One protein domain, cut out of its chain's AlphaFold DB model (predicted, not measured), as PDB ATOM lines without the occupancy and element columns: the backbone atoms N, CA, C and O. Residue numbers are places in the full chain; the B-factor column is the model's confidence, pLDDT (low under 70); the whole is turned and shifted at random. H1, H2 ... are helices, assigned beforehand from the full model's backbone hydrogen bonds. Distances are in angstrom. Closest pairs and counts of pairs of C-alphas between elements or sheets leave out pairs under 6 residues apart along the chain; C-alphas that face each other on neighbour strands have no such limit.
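What this domain is: This is residues 5 to 80 of the 82 residues of an uncharacterized protein of Methylobacterium sp. GXF4 (UniProt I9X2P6). The longest helix, H2, runs along one side of the domain, and the short H3 folds back beside its last part in a helical hairpin with a wide loop, residues 57 to 70. The third helix, H1, sits away from this pair, reached from H2 by the long stretch of residues 28 to 41, while residues 5 to 18 form a loop that comes in toward the middle. The printed part has 76 residues with three named helices, H1, H2 and H3 along the chain, and no named strand; the class is all helix, though under half of the residues, 32 of 76, are in named elements. The whole is compact, with a radius of gyration of the C-alphas of 13.1 A and spans of 35 by 30 by 19 A.

Where its parts are: Find C-alpha 42 at (213.523, 177.448, 228.760); from there H2, residues 42 to 56, runs 20.5 A to C-alpha 56 at (199.081, 186.579, 240.038). H3 is residues 71 to 78, 10.3 A long, and ends at C-alpha 78 at (195.211, 178.564, 230.411). Look earlier for H1, residues 19 to 27, which is 12.5 A long.

How they stand to each other: Start at H2, which touches H3 with residues 52 to 56 alone; the closest C-alphas, those of Cys 52 and Leu 76, are 6.8 A apart. The two run opposite ways at a shallow tilt of 25 degrees and form a helical hairpin. H1 is apart from H2 and from H3. In H1, H2 and H3 every O i to N i+4 pair is within hydrogen-bond range.

The domain as a whole: The two C-alphas farthest apart are those of Asn 41 and Glu 65, at 38.2 A. The printed part has no cut, and the links H1 to H2 and H2 to H3 are long, with 14 residues each. The mean pLDDT of the printed part is 90.2, and no printed residue is under 70.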
ATOM      1  N   TRP A   5     190.331 191.041 218.369       89.19
ATOM      2  CA  TRP A   5     191.051 190.886 219.634       89.19
ATOM      3  C   TRP A   5     190.394 191.585 220.837       89.19
ATOM      4  O   TRP A   5     190.550 191.105 221.960       89.19
ATOM      5  N   THR A   6     189.619 192.655 220.636       90.00
ATOM      6  CA  THR A   6     188.827 193.291 221.709       90.00
ATOM      7  C   THR A   6     187.405 192.727 221.796       90.00
ATOM      8  O   THR A   6     186.792 192.718 222.871       90.00
ATOM      9  N   ARG A   7     186.884 192.202 220.679       91.56
ATOM     10  CA  ARG A   7     185.510 191.698 220.535       91.56
ATOM     11  C   ARG A   7     185.335 190.284 221.094       91.56
ATOM     12  O   ARG A   7     186.290 189.541 221.320       91.56
ATOM     13  N   LYS A   8     184.078 189.879 221.317       90.19
ATOM     14  CA  LYS A   8     183.724 188.547 221.854       90.19
ATOM     15  C   LYS A   8     184.251 187.406 220.974       90.19
ATOM     16  O   LYS A   8     184.752 186.418 221.496       90.19
ATOM     17  N   GLU A   9     184.211 187.582 219.658       91.75
ATOM     18  CA  GLU A   9     184.689 186.614 218.662       91.75
ATOM     19  C   GLU A   9     186.186 186.270 218.754       91.75
ATOM     20  O   GLU A   9     186.579 185.192 218.313       91.75
ATOM     21  N   GLY A  10     187.032 187.137 219.327       91.38
ATOM     22  CA  GLY A  10     188.460 186.864 219.530       91.38
ATOM     23  C   GLY A  10     188.801 186.314 220.913       91.38
ATOM     24  O   GLY A  10     189.951 185.934 221.158       91.38
ATOM     25  N   LYS A  11     187.828 186.238 221.827       90.75
ATOM     26  CA  LYS A  11     188.020 185.717 223.184       90.75
ATOM     27  C   LYS A  11     187.830 184.200 223.187       90.75
ATOM     28  O   LYS A  11     186.885 183.671 222.615       90.75
ATOM     29  N   ASN A  12     188.738 183.483 223.846       90.81
ATOM     30  CA  ASN A  12     188.579 182.050 224.093       90.81
ATOM     31  C   ASN A  12     187.827 181.836 225.422       90.81
ATOM     32  O   ASN A  12     188.308 182.349 226.444       90.81
ATOM     33  N   PRO A  13     186.709 181.082 225.457       89.44
ATOM     34  CA  PRO A  13     185.980 180.794 226.696       89.44
ATOM     35  C   PRO A  13     186.862 180.143 227.769       89.44
ATOM     36  O   PRO A  13     186.670 180.408 228.945       89.44
ATOM     37  N   ALA A  14     187.903 179.400 227.384       88.31
ATOM     38  CA  ALA A  14     188.834 178.765 228.314       88.31
ATOM     39  C   ALA A  14     189.946 179.688 228.867       88.31
ATOM     40  O   ALA A  14     190.717 179.245 229.709       88.31
ATOM     41  N   GLY A  15     190.078 180.939 228.399       88.75
ATOM     42  CA  GLY A  15     191.160 181.854 228.829       88.75
ATOM     43  C   GLY A  15     191.882 182.548 227.668       88.75
ATOM     44  O   GLY A  15     192.148 181.918 226.650       88.75
ATOM     45  N   GLY A  16     192.226 183.835 227.804       89.50
ATOM     46  CA  GLY A  16     192.989 184.592 226.791       89.50
ATOM     47  C   GLY A  16     192.368 184.702 225.378       89.50
ATOM     48  O   GLY A  16     191.176 184.493 225.159       89.50
ATOM     49  N   LEU A  17     193.169 185.073 224.377       91.94
ATOM     50  CA  LEU A  17     192.689 185.206 222.993       91.94
ATOM     51  C   LEU A  17     192.699 183.867 222.247       91.94
ATOM     52  O   LEU A  17     193.627 183.065 222.391       91.94
ATOM     53  N   ASN A  18     191.691 183.646 221.403       91.56
ATOM     54  CA  ASN A  18     191.659 182.533 220.453       91.56
ATOM     55  C   ASN A  18     192.524 182.835 219.209       91.56
ATOM     56  O   ASN A  18     193.192 183.870 219.137       91.56
ATOM     57  N   ALA A  19     192.553 181.921 218.235       91.75
ATOM     58  CA  ALA A  19     193.348 182.097 217.019       91.75
ATOM     59  C   ALA A  19     192.951 183.358 216.225       91.75
ATOM     60  O   ALA A  19     193.834 184.113 215.826       91.75
ATOM     61  N   LYS A  20     191.645 183.632 216.080       92.12
ATOM     62  CA  LYS A  20     191.123 184.829 215.395       92.12
ATOM     63  C   LYS A  20     191.506 186.112 216.130       92.12
ATOM     64  O   LYS A  20     191.975 187.058 215.508       92.12
ATOM     65  N   GLY A  21     191.378 186.122 217.457       93.12
ATOM     66  CA  GLY A  21     191.773 187.245 218.301       93.12
ATOM     67  C   GLY A  21     193.265 187.546 218.188       93.12
ATOM     68  O   GLY A  21     193.641 188.685 217.946       93.12
ATOM     69  N   ARG A  22     194.133 186.529 218.268       93.31
ATOM     70  CA  ARG A  22     195.582 186.730 218.083       93.31
ATOM     71  C   ARG A  22     195.935 187.165 216.662       93.31
ATOM     72  O   ARG A  22     196.790 188.027 216.502       93.31
ATOM     73  N   ALA A  23     195.277 186.605 215.647       93.00
ATOM     74  CA  ALA A  23     195.476 187.015 214.259       93.00
ATOM     75  C   ALA A  23     195.071 188.478 214.043       93.00
ATOM     76  O   ALA A  23     195.803 189.226 213.406       93.00
ATOM     77  N   SER A  24     193.946 188.906 214.621       93.81
ATOM     78  CA  SER A  24     193.525 190.304 214.577       93.81
ATOM     79  C   SER A  24     194.486 191.215 215.335       93.81
ATOM     80  O   SER A  24     194.860 192.238 214.787       93.81
ATOM     81  N   ALA A  25     194.948 190.835 216.528       92.19
ATOM     82  CA  ALA A  25     195.945 191.615 217.266       92.19
ATOM     83  C   ALA A  25     197.261 191.752 216.477       92.19
ATOM     84  O   ALA A  25     197.870 192.815 216.470       92.19
ATOM     85  N   LYS A  26     197.667 190.702 215.751       93.62
ATOM     86  CA  LYS A  26     198.842 190.731 214.870       93.62
ATOM     87  C   LYS A  26     198.691 191.708 213.706       93.62
ATOM     88  O   LYS A  26     199.677 192.332 213.334       93.62
ATOM     89  N   ARG A  27     197.482 191.864 213.154       92.06
ATOM     90  CA  ARG A  27     197.200 192.876 212.117       92.06
ATOM     91  C   ARG A  27     197.337 194.304 212.650       92.06
ATOM     92  O   ARG A  27     197.735 195.175 211.896       92.06
ATOM     93  N   GLU A  28     197.097 194.505 213.943       91.25
ATOM     94  CA  GLU A  28     197.305 195.777 214.656       91.25
ATOM     95  C   GLU A  28     198.758 195.951 215.158       91.25
ATOM     96  O   GLU A  28     199.032 196.799 216.001       91.25
ATOM     97  N   GLY A  29     199.698 195.107 214.713       91.12
ATOM     98  CA  GLY A  29     201.113 195.184 215.099       91.12
ATOM     99  C   GLY A  29     201.493 194.441 216.388       91.12
ATOM    100  O   GLY A  29     202.662 194.438 216.772       91.12
ATOM    101  N   MET A  30     200.563 193.752 217.059       90.38
ATOM    102  CA  MET A  30     200.862 193.023 218.300       90.38
ATOM    103  C   MET A  30     201.327 191.583 218.045       90.38
ATOM    104  O   MET A  30     200.597 190.753 217.506       90.38
ATOM    105  N   ASN A  31     202.498 191.199 218.555       88.75
ATOM    106  CA  ASN A  31     202.991 189.819 218.456       88.75
ATOM    107  C   ASN A  31     202.572 188.951 219.660       88.75
ATOM    108  O   ASN A  31     203.404 188.454 220.424       88.75
ATOM    109  N   LEU A  32     201.260 188.778 219.857       87.38
ATOM    110  CA  LEU A  32     200.727 188.013 220.989       87.38
ATOM    111  C   LEU A  32     200.939 186.508 220.800       87.38
ATOM    112  O   LEU A  32     200.341 185.864 219.935       87.38
ATOM    113  N   LYS A  33     201.770 185.924 221.661       86.88
ATOM    114  CA  LYS A  33     202.042 184.485 221.677       86.88
ATOM    115  C   LYS A  33     200.927 183.709 222.401       86.88
ATOM    116  O   LYS A  33     200.288 184.251 223.305       86.88
ATOM    117  N   PRO A  34     200.684 182.437 222.035       88.88
ATOM    118  CA  PRO A  34     199.707 181.606 222.728       88.88
ATOM    119  C   PRO A  34     200.126 181.306 224.183       88.88
ATOM    120  O   PRO A  34     201.323 181.377 224.505       88.88
ATOM    121  N   PRO A  35     199.156 180.939 225.047       87.88
ATOM    122  CA  PRO A  35     199.426 180.444 226.390       87.88
ATOM    123  C   PRO A  35     200.342 179.223 226.380       87.88
ATOM    124  O   PRO A  35     200.157 178.304 225.580       87.88
ATOM    125  N   VAL A  36     201.304 179.201 227.297       89.56
ATOM    126  CA  VAL A  36     202.202 178.059 227.490       89.56
ATOM    127  C   VAL A  36     201.568 177.119 228.512       89.56
ATOM    128  O   VAL A  36     201.654 177.361 229.709       89.56
ATOM    129  N   LYS A  37     200.909 176.052 228.045       83.75
ATOM    130  CA  LYS A  37     200.306 175.037 228.933       83.75
ATOM    131  C   LYS A  37     201.339 174.070 229.517       83.75
ATOM    132  O   LYS A  37     201.254 173.706 230.687       83.75
ATOM    133  N   LYS A  38     202.290 173.642 228.685       86.56
ATOM    134  CA  LYS A  38     203.418 172.773 229.036       86.56
ATOM    135  C   LYS A  38     204.639 173.322 228.308       86.56
ATOM    136  O   LYS A  38     204.731 173.167 227.094       86.56
ATOM    137  N   ALA A  39     205.510 174.017 229.035       85.81
ATOM    138  CA  ALA A  39     206.741 174.555 228.469       85.81
ATOM    139  C   ALA A  39     207.635 173.406 227.986       85.81
ATOM    140  O   ALA A  39     207.901 172.475 228.748       85.81
ATOM    141  N   LYS A  40     208.083 173.469 226.731       89.00
ATOM    142  CA  LYS A  40     208.975 172.475 226.118       89.00
ATOM    143  C   LYS A  40     210.441 172.900 226.156       89.00
ATOM    144  O   LYS A  40     211.316 172.059 226.012       89.00
ATOM    145  N   ASN A  41     210.709 174.188 226.354       91.06
ATOM    146  CA  ASN A  41     212.051 174.761 226.446       91.06
ATOM    147  C   ASN A  41     212.102 175.904 227.478       91.06
ATOM    148  O   ASN A  41     211.072 176.324 228.020       91.06
ATOM    149  N   ASP A  42     213.306 176.407 227.751       91.38
ATOM    150  CA  ASP A  42     213.523 177.448 228.760       91.38
ATOM    151  C   ASP A  42     212.904 178.796 228.385       91.38
ATOM    152  O   ASP A  42     212.389 179.492 229.259       91.38
ATOM    153  N   ALA A  43     212.841 179.137 227.096       90.19
ATOM    154  CA  ALA A  43     212.196 180.367 226.638       90.19
ATOM    155  C   ALA A  43     210.680 180.359 226.910       90.19
ATOM    156  O   ALA A  43     210.107 181.347 227.381       90.19
ATOM    157  N   GLU A  44     210.006 179.235 226.656       90.44
ATOM    158  CA  GLU A  44     208.593 179.055 226.988       90.44
ATOM    159  C   GLU A  44     208.357 179.084 228.497       90.44
ATOM    160  O   GLU A  44     207.397 179.712 228.949       90.44
ATOM    161  N   ARG A  45     209.251 178.465 229.275       90.75
ATOM    162  CA  ARG A  45     209.191 178.483 230.740       90.75
ATOM    163  C   ARG A  45     209.378 179.894 231.288       90.75
ATOM    164  O   ARG A  45     208.625 180.301 232.169       90.75
ATOM    165  N   GLY A  46     210.326 180.653 230.742       92.56
ATOM    166  CA  GLY A  46     210.551 182.056 231.074       92.56
ATOM    167  C   GLY A  46     209.302 182.891 230.813       92.56
ATOM    168  O   GLY A  46     208.786 183.535 231.721       92.56
ATOM    169  N   ARG A  47     208.721 182.782 229.611       91.94
ATOM    170  CA  ARG A  47     207.461 183.463 229.269       91.94
ATOM    171  C   ARG A  47     206.308 183.084 230.195       91.94
ATOM    172  O   ARG A  47     205.538 183.959 230.588       91.94
ATOM    173  N   GLN A  48     206.171 181.798 230.513       92.94
ATOM    174  CA  GLN A  48     205.151 181.312 231.434       92.94
ATOM    175  C   GLN A  48     205.333 181.942 232.818       92.94
ATOM    176  O   GLN A  48     204.398 182.552 233.328       92.94
ATOM    177  N   LYS A  49     206.545 181.881 233.386       91.81
ATOM    178  CA  LYS A  49     206.880 182.492 234.680       91.81
ATOM    179  C   LYS A  49     206.593 183.992 234.695       91.81
ATOM    180  O   LYS A  49     205.917 184.461 235.605       91.81
ATOM    181  N   SER A  50     207.029 184.732 233.673       91.12
ATOM    182  CA  SER A  50     206.776 186.172 233.572       91.12
ATOM    183  C   SER A  50     205.283 186.494 233.508       91.12
ATOM    184  O   SER A  50     204.823 187.405 234.192       91.12
ATOM    185  N   PHE A  51     204.504 185.747 232.717       91.94
ATOM    186  CA  PHE A  51     203.055 185.939 232.659       91.94
ATOM    187  C   PHE A  51     202.398 185.654 234.013       91.94
ATOM    188  O   PHE A  51     201.602 186.461 234.492       91.94
ATOM    189  N   CYS A  52     202.755 184.536 234.648       91.56
ATOM    190  CA  CYS A  52     202.193 184.150 235.936       91.56
ATOM    191  C   CYS A  52     202.537 185.156 237.035       91.56
ATOM    192  O   CYS A  52     201.641 185.530 237.782       91.56
ATOM    193  N   ALA A  53     203.774 185.656 237.099       92.19
ATOM    194  CA  ALA A  53     204.172 186.686 238.058       92.19
ATOM    195  C   ALA A  53     203.330 187.965 237.903       92.19
ATOM    196  O   ALA A  53     202.779 188.470 238.878       92.19
ATOM    197  N   ARG A  54     203.145 188.437 236.661       90.44
ATOM    198  CA  ARG A  54     202.353 189.643 236.369       90.44
ATOM    199  C   ARG A  54     200.870 189.462 236.690       90.44
ATOM    200  O   ARG A  54     200.250 190.354 237.253       90.44
ATOM    201  N   MET A  55     200.293 188.317 236.331       89.19
ATOM    202  CA  MET A  55     198.855 188.082 236.492       89.19
ATOM    203  C   MET A  55     198.457 187.652 237.904       89.19
ATOM    204  O   MET A  55     197.345 187.965 238.330       89.19
ATOM    205  N   LYS A  56     199.328 186.945 238.636       86.44
ATOM    206  CA  LYS A  56     199.081 186.579 240.038       86.44
ATOM    207  C   LYS A  56     199.172 187.783 240.970       86.44
ATOM    208  O   LYS A  56     198.361 187.875 241.881       86.44
ATOM    209  N   GLY A  57     200.104 188.705 240.717       84.44
ATOM    210  CA  GLY A  57     200.258 189.925 241.515       84.44
ATOM    211  C   GLY A  57     199.160 190.971 241.297       84.44
ATOM    212  O   GLY A  57     199.054 191.912 242.071       84.44
ATOM    213  N   MET A  58     198.332 190.825 240.258       87.56
ATOM    214  CA  MET A  58     197.253 191.774 239.989       87.56
ATOM    215  C   MET A  58     196.076 191.517 240.941       87.56
ATOM    216  O   MET A  58     195.516 190.420 240.886       87.56
ATOM    217  N   PRO A  59     195.648 192.472 241.785       84.75
ATOM    218  CA  PRO A  59     194.479 192.287 242.640       84.75
ATOM    219  C   PRO A  59     193.226 192.082 241.778       84.75
ATOM    220  O   PRO A  59     193.070 192.687 240.719       84.75
ATOM    221  N   GLY A  60     192.355 191.160 242.184       84.62
ATOM    222  CA  GLY A  60     191.084 190.936 241.496       84.62
ATOM    223  C   GLY A  60     190.500 189.546 241.733       84.62
ATOM    224  O   GLY A  60     191.271 188.592 241.920       84.62
ATOM    225  N   PRO A  61     189.161 189.428 241.688       88.81
ATOM    226  CA  PRO A  61     188.447 188.216 242.053       88.81
ATOM    227  C   PRO A  61     188.774 187.060 241.104       88.81
ATOM    228  O   PRO A  61     188.933 187.230 239.888       88.81
ATOM    229  N   MET A  62     188.894 185.865 241.675       90.06
ATOM    230  CA  MET A  62     189.120 184.626 240.926       90.06
ATOM    231  C   MET A  62     187.805 183.949 240.538       90.06
ATOM    232  O   MET A  62     187.768 183.217 239.551       90.06
ATOM    233  N   GLU A  63     186.723 184.285 241.230       91.50
ATOM    234  CA  GLU A  63     185.370 183.806 240.972       91.50
ATOM    235  C   GLU A  63     184.417 184.993 240.816       91.50
ATOM    236  O   GLU A  63     184.651 186.065 241.372       91.50
ATOM    237  N   ASP A  64     183.400 184.837 239.976       89.00
ATOM    238  CA  ASP A  64     182.304 185.792 239.865       89.00
ATOM    239  C   ASP A  64     181.251 185.550 240.959       89.00
ATOM    240  O   ASP A  64     181.312 184.573 241.703       89.00
ATOM    241  N   GLU A  65     180.246 186.421 241.033       89.38
ATOM    242  CA  GLU A  65     179.137 186.334 242.000       89.38
ATOM    243  C   GLU A  65     178.325 185.028 241.898       89.38
ATOM    244  O   GLU A  65     177.550 184.705 242.791       89.38
ATOM    245  N   LYS A  66     178.489 184.268 240.808       90.56
ATOM    246  CA  LYS A  66     177.821 182.982 240.559       90.56
ATOM    247  C   LYS A  66     178.761 181.789 240.777       90.56
ATOM    248  O   LYS A  66     178.437 180.688 240.337       90.56
ATOM    249  N   GLY A  67     179.931 181.999 241.384       89.38
ATOM    250  CA  GLY A  67     180.933 180.960 241.640       89.38
ATOM    251  C   GLY A  67     181.661 180.459 240.388       89.38
ATOM    252  O   GLY A  67     182.257 179.385 240.397       89.38
ATOM    253  N   ARG A  68     181.604 181.185 239.263       91.31
ATOM    254  CA  ARG A  68     182.286 180.793 238.019       91.31
ATOM    255  C   ARG A  68     183.653 181.463 237.943       91.31
ATOM    256  O   ARG A  68     183.789 182.622 238.328       91.31
ATOM    257  N   PRO A  69     184.672 180.803 237.369       92.38
ATOM    258  CA  PRO A  69     185.999 181.389 237.270       92.38
ATOM    259  C   PRO A  69     185.978 182.664 236.423       92.38
ATOM    260  O   PRO A  69     185.493 182.677 235.287       92.38
ATOM    261  N   THR A  70     186.569 183.737 236.949       92.12
ATOM    262  CA  THR A  70     186.672 185.001 236.219       92.12
ATOM    263  C   THR A  70     187.580 184.869 235.004       92.12
ATOM    264  O   THR A  70     188.351 183.919 234.825       92.12
ATOM    265  N   ARG A  71     187.566 185.898 234.153       89.31
ATOM    266  CA  ARG A  71     188.482 185.980 233.011       89.31
ATOM    267  C   ARG A  71     189.951 185.866 233.423       89.31
ATOM    268  O   ARG A  71     190.743 185.262 232.691       89.31
ATOM    269  N   LYS A  72     190.298 186.428 234.583       89.38
ATOM    270  CA  LYS A  72     191.628 186.341 235.183       89.38
ATOM    271  C   LYS A  72     191.944 184.896 235.559       89.38
ATOM    272  O   LYS A  72     192.959 184.377 235.097       89.38
ATOM    273  N   ALA A  73     191.050 184.227 236.288       91.81
ATOM    274  CA  ALA A  73     191.228 182.831 236.684       91.81
ATOM    275  C   ALA A  73     191.366 181.889 235.480       91.81
ATOM    276  O   ALA A  73     192.301 181.093 235.412       91.81
ATOM    277  N   LEU A  74     190.508 182.048 234.469       92.69
ATOM    278  CA  LEU A  74     190.595 181.292 233.217       92.69
ATOM    279  C   LEU A  74     191.924 181.530 232.490       92.69
ATOM    280  O   LEU A  74     192.518 180.601 231.949       92.69
ATOM    281  N   SER A  75     192.426 182.766 232.486       90.94
ATOM    282  CA  SER A  75     193.708 183.083 231.847       90.94
ATOM    283  C   SER A  75     194.888 182.484 232.615       90.94
ATOM    284  O   SER A  75     195.769 181.900 231.992       90.94
ATOM    285  N   LEU A  76     194.886 182.543 233.948       91.81
ATOM    286  CA  LEU A  76     195.892 181.881 234.786       91.81
ATOM    287  C   LEU A  76     195.891 180.360 234.567       91.81
ATOM    288  O   LEU A  76     196.952 179.769 234.354       91.81
ATOM    289  N   LYS A  77     194.705 179.742 234.502       91.31
ATOM    290  CA  LYS A  77     194.538 178.315 234.194       91.31
ATOM    291  C   LYS A  77     195.045 177.963 232.793       91.31
ATOM    292  O   LYS A  77     195.738 176.965 232.623       91.31
ATOM    293  N   ALA A  78     194.754 178.788 231.785       91.12
ATOM    294  CA  ALA A  78     195.211 178.564 230.411       91.12
ATOM    295  C   ALA A  78     196.740 178.622 230.255       91.12
ATOM    296  O   ALA A  78     197.282 177.974 229.359       91.12
ATOM    297  N   TRP A  79     197.423 179.380 231.114       91.19
ATOM    298  CA  TRP A  79     198.884 179.464 231.177       91.19
ATOM    299  C   TRP A  79     199.505 178.483 232.179       91.19
ATOM    300  O   TRP A  79     200.706 178.555 232.434       91.19
ATOM    301  N   SER A  80     198.710 177.574 232.755       89.06
ATOM    302  CA  SER A  80     199.147 176.624 233.785       89.06
ATOM    303  C   SER A  80     199.927 177.304 234.917       89.06
ATOM    304  O   SER A  80     200.943 176.783 235.380       89.06
TER     305      SER A  80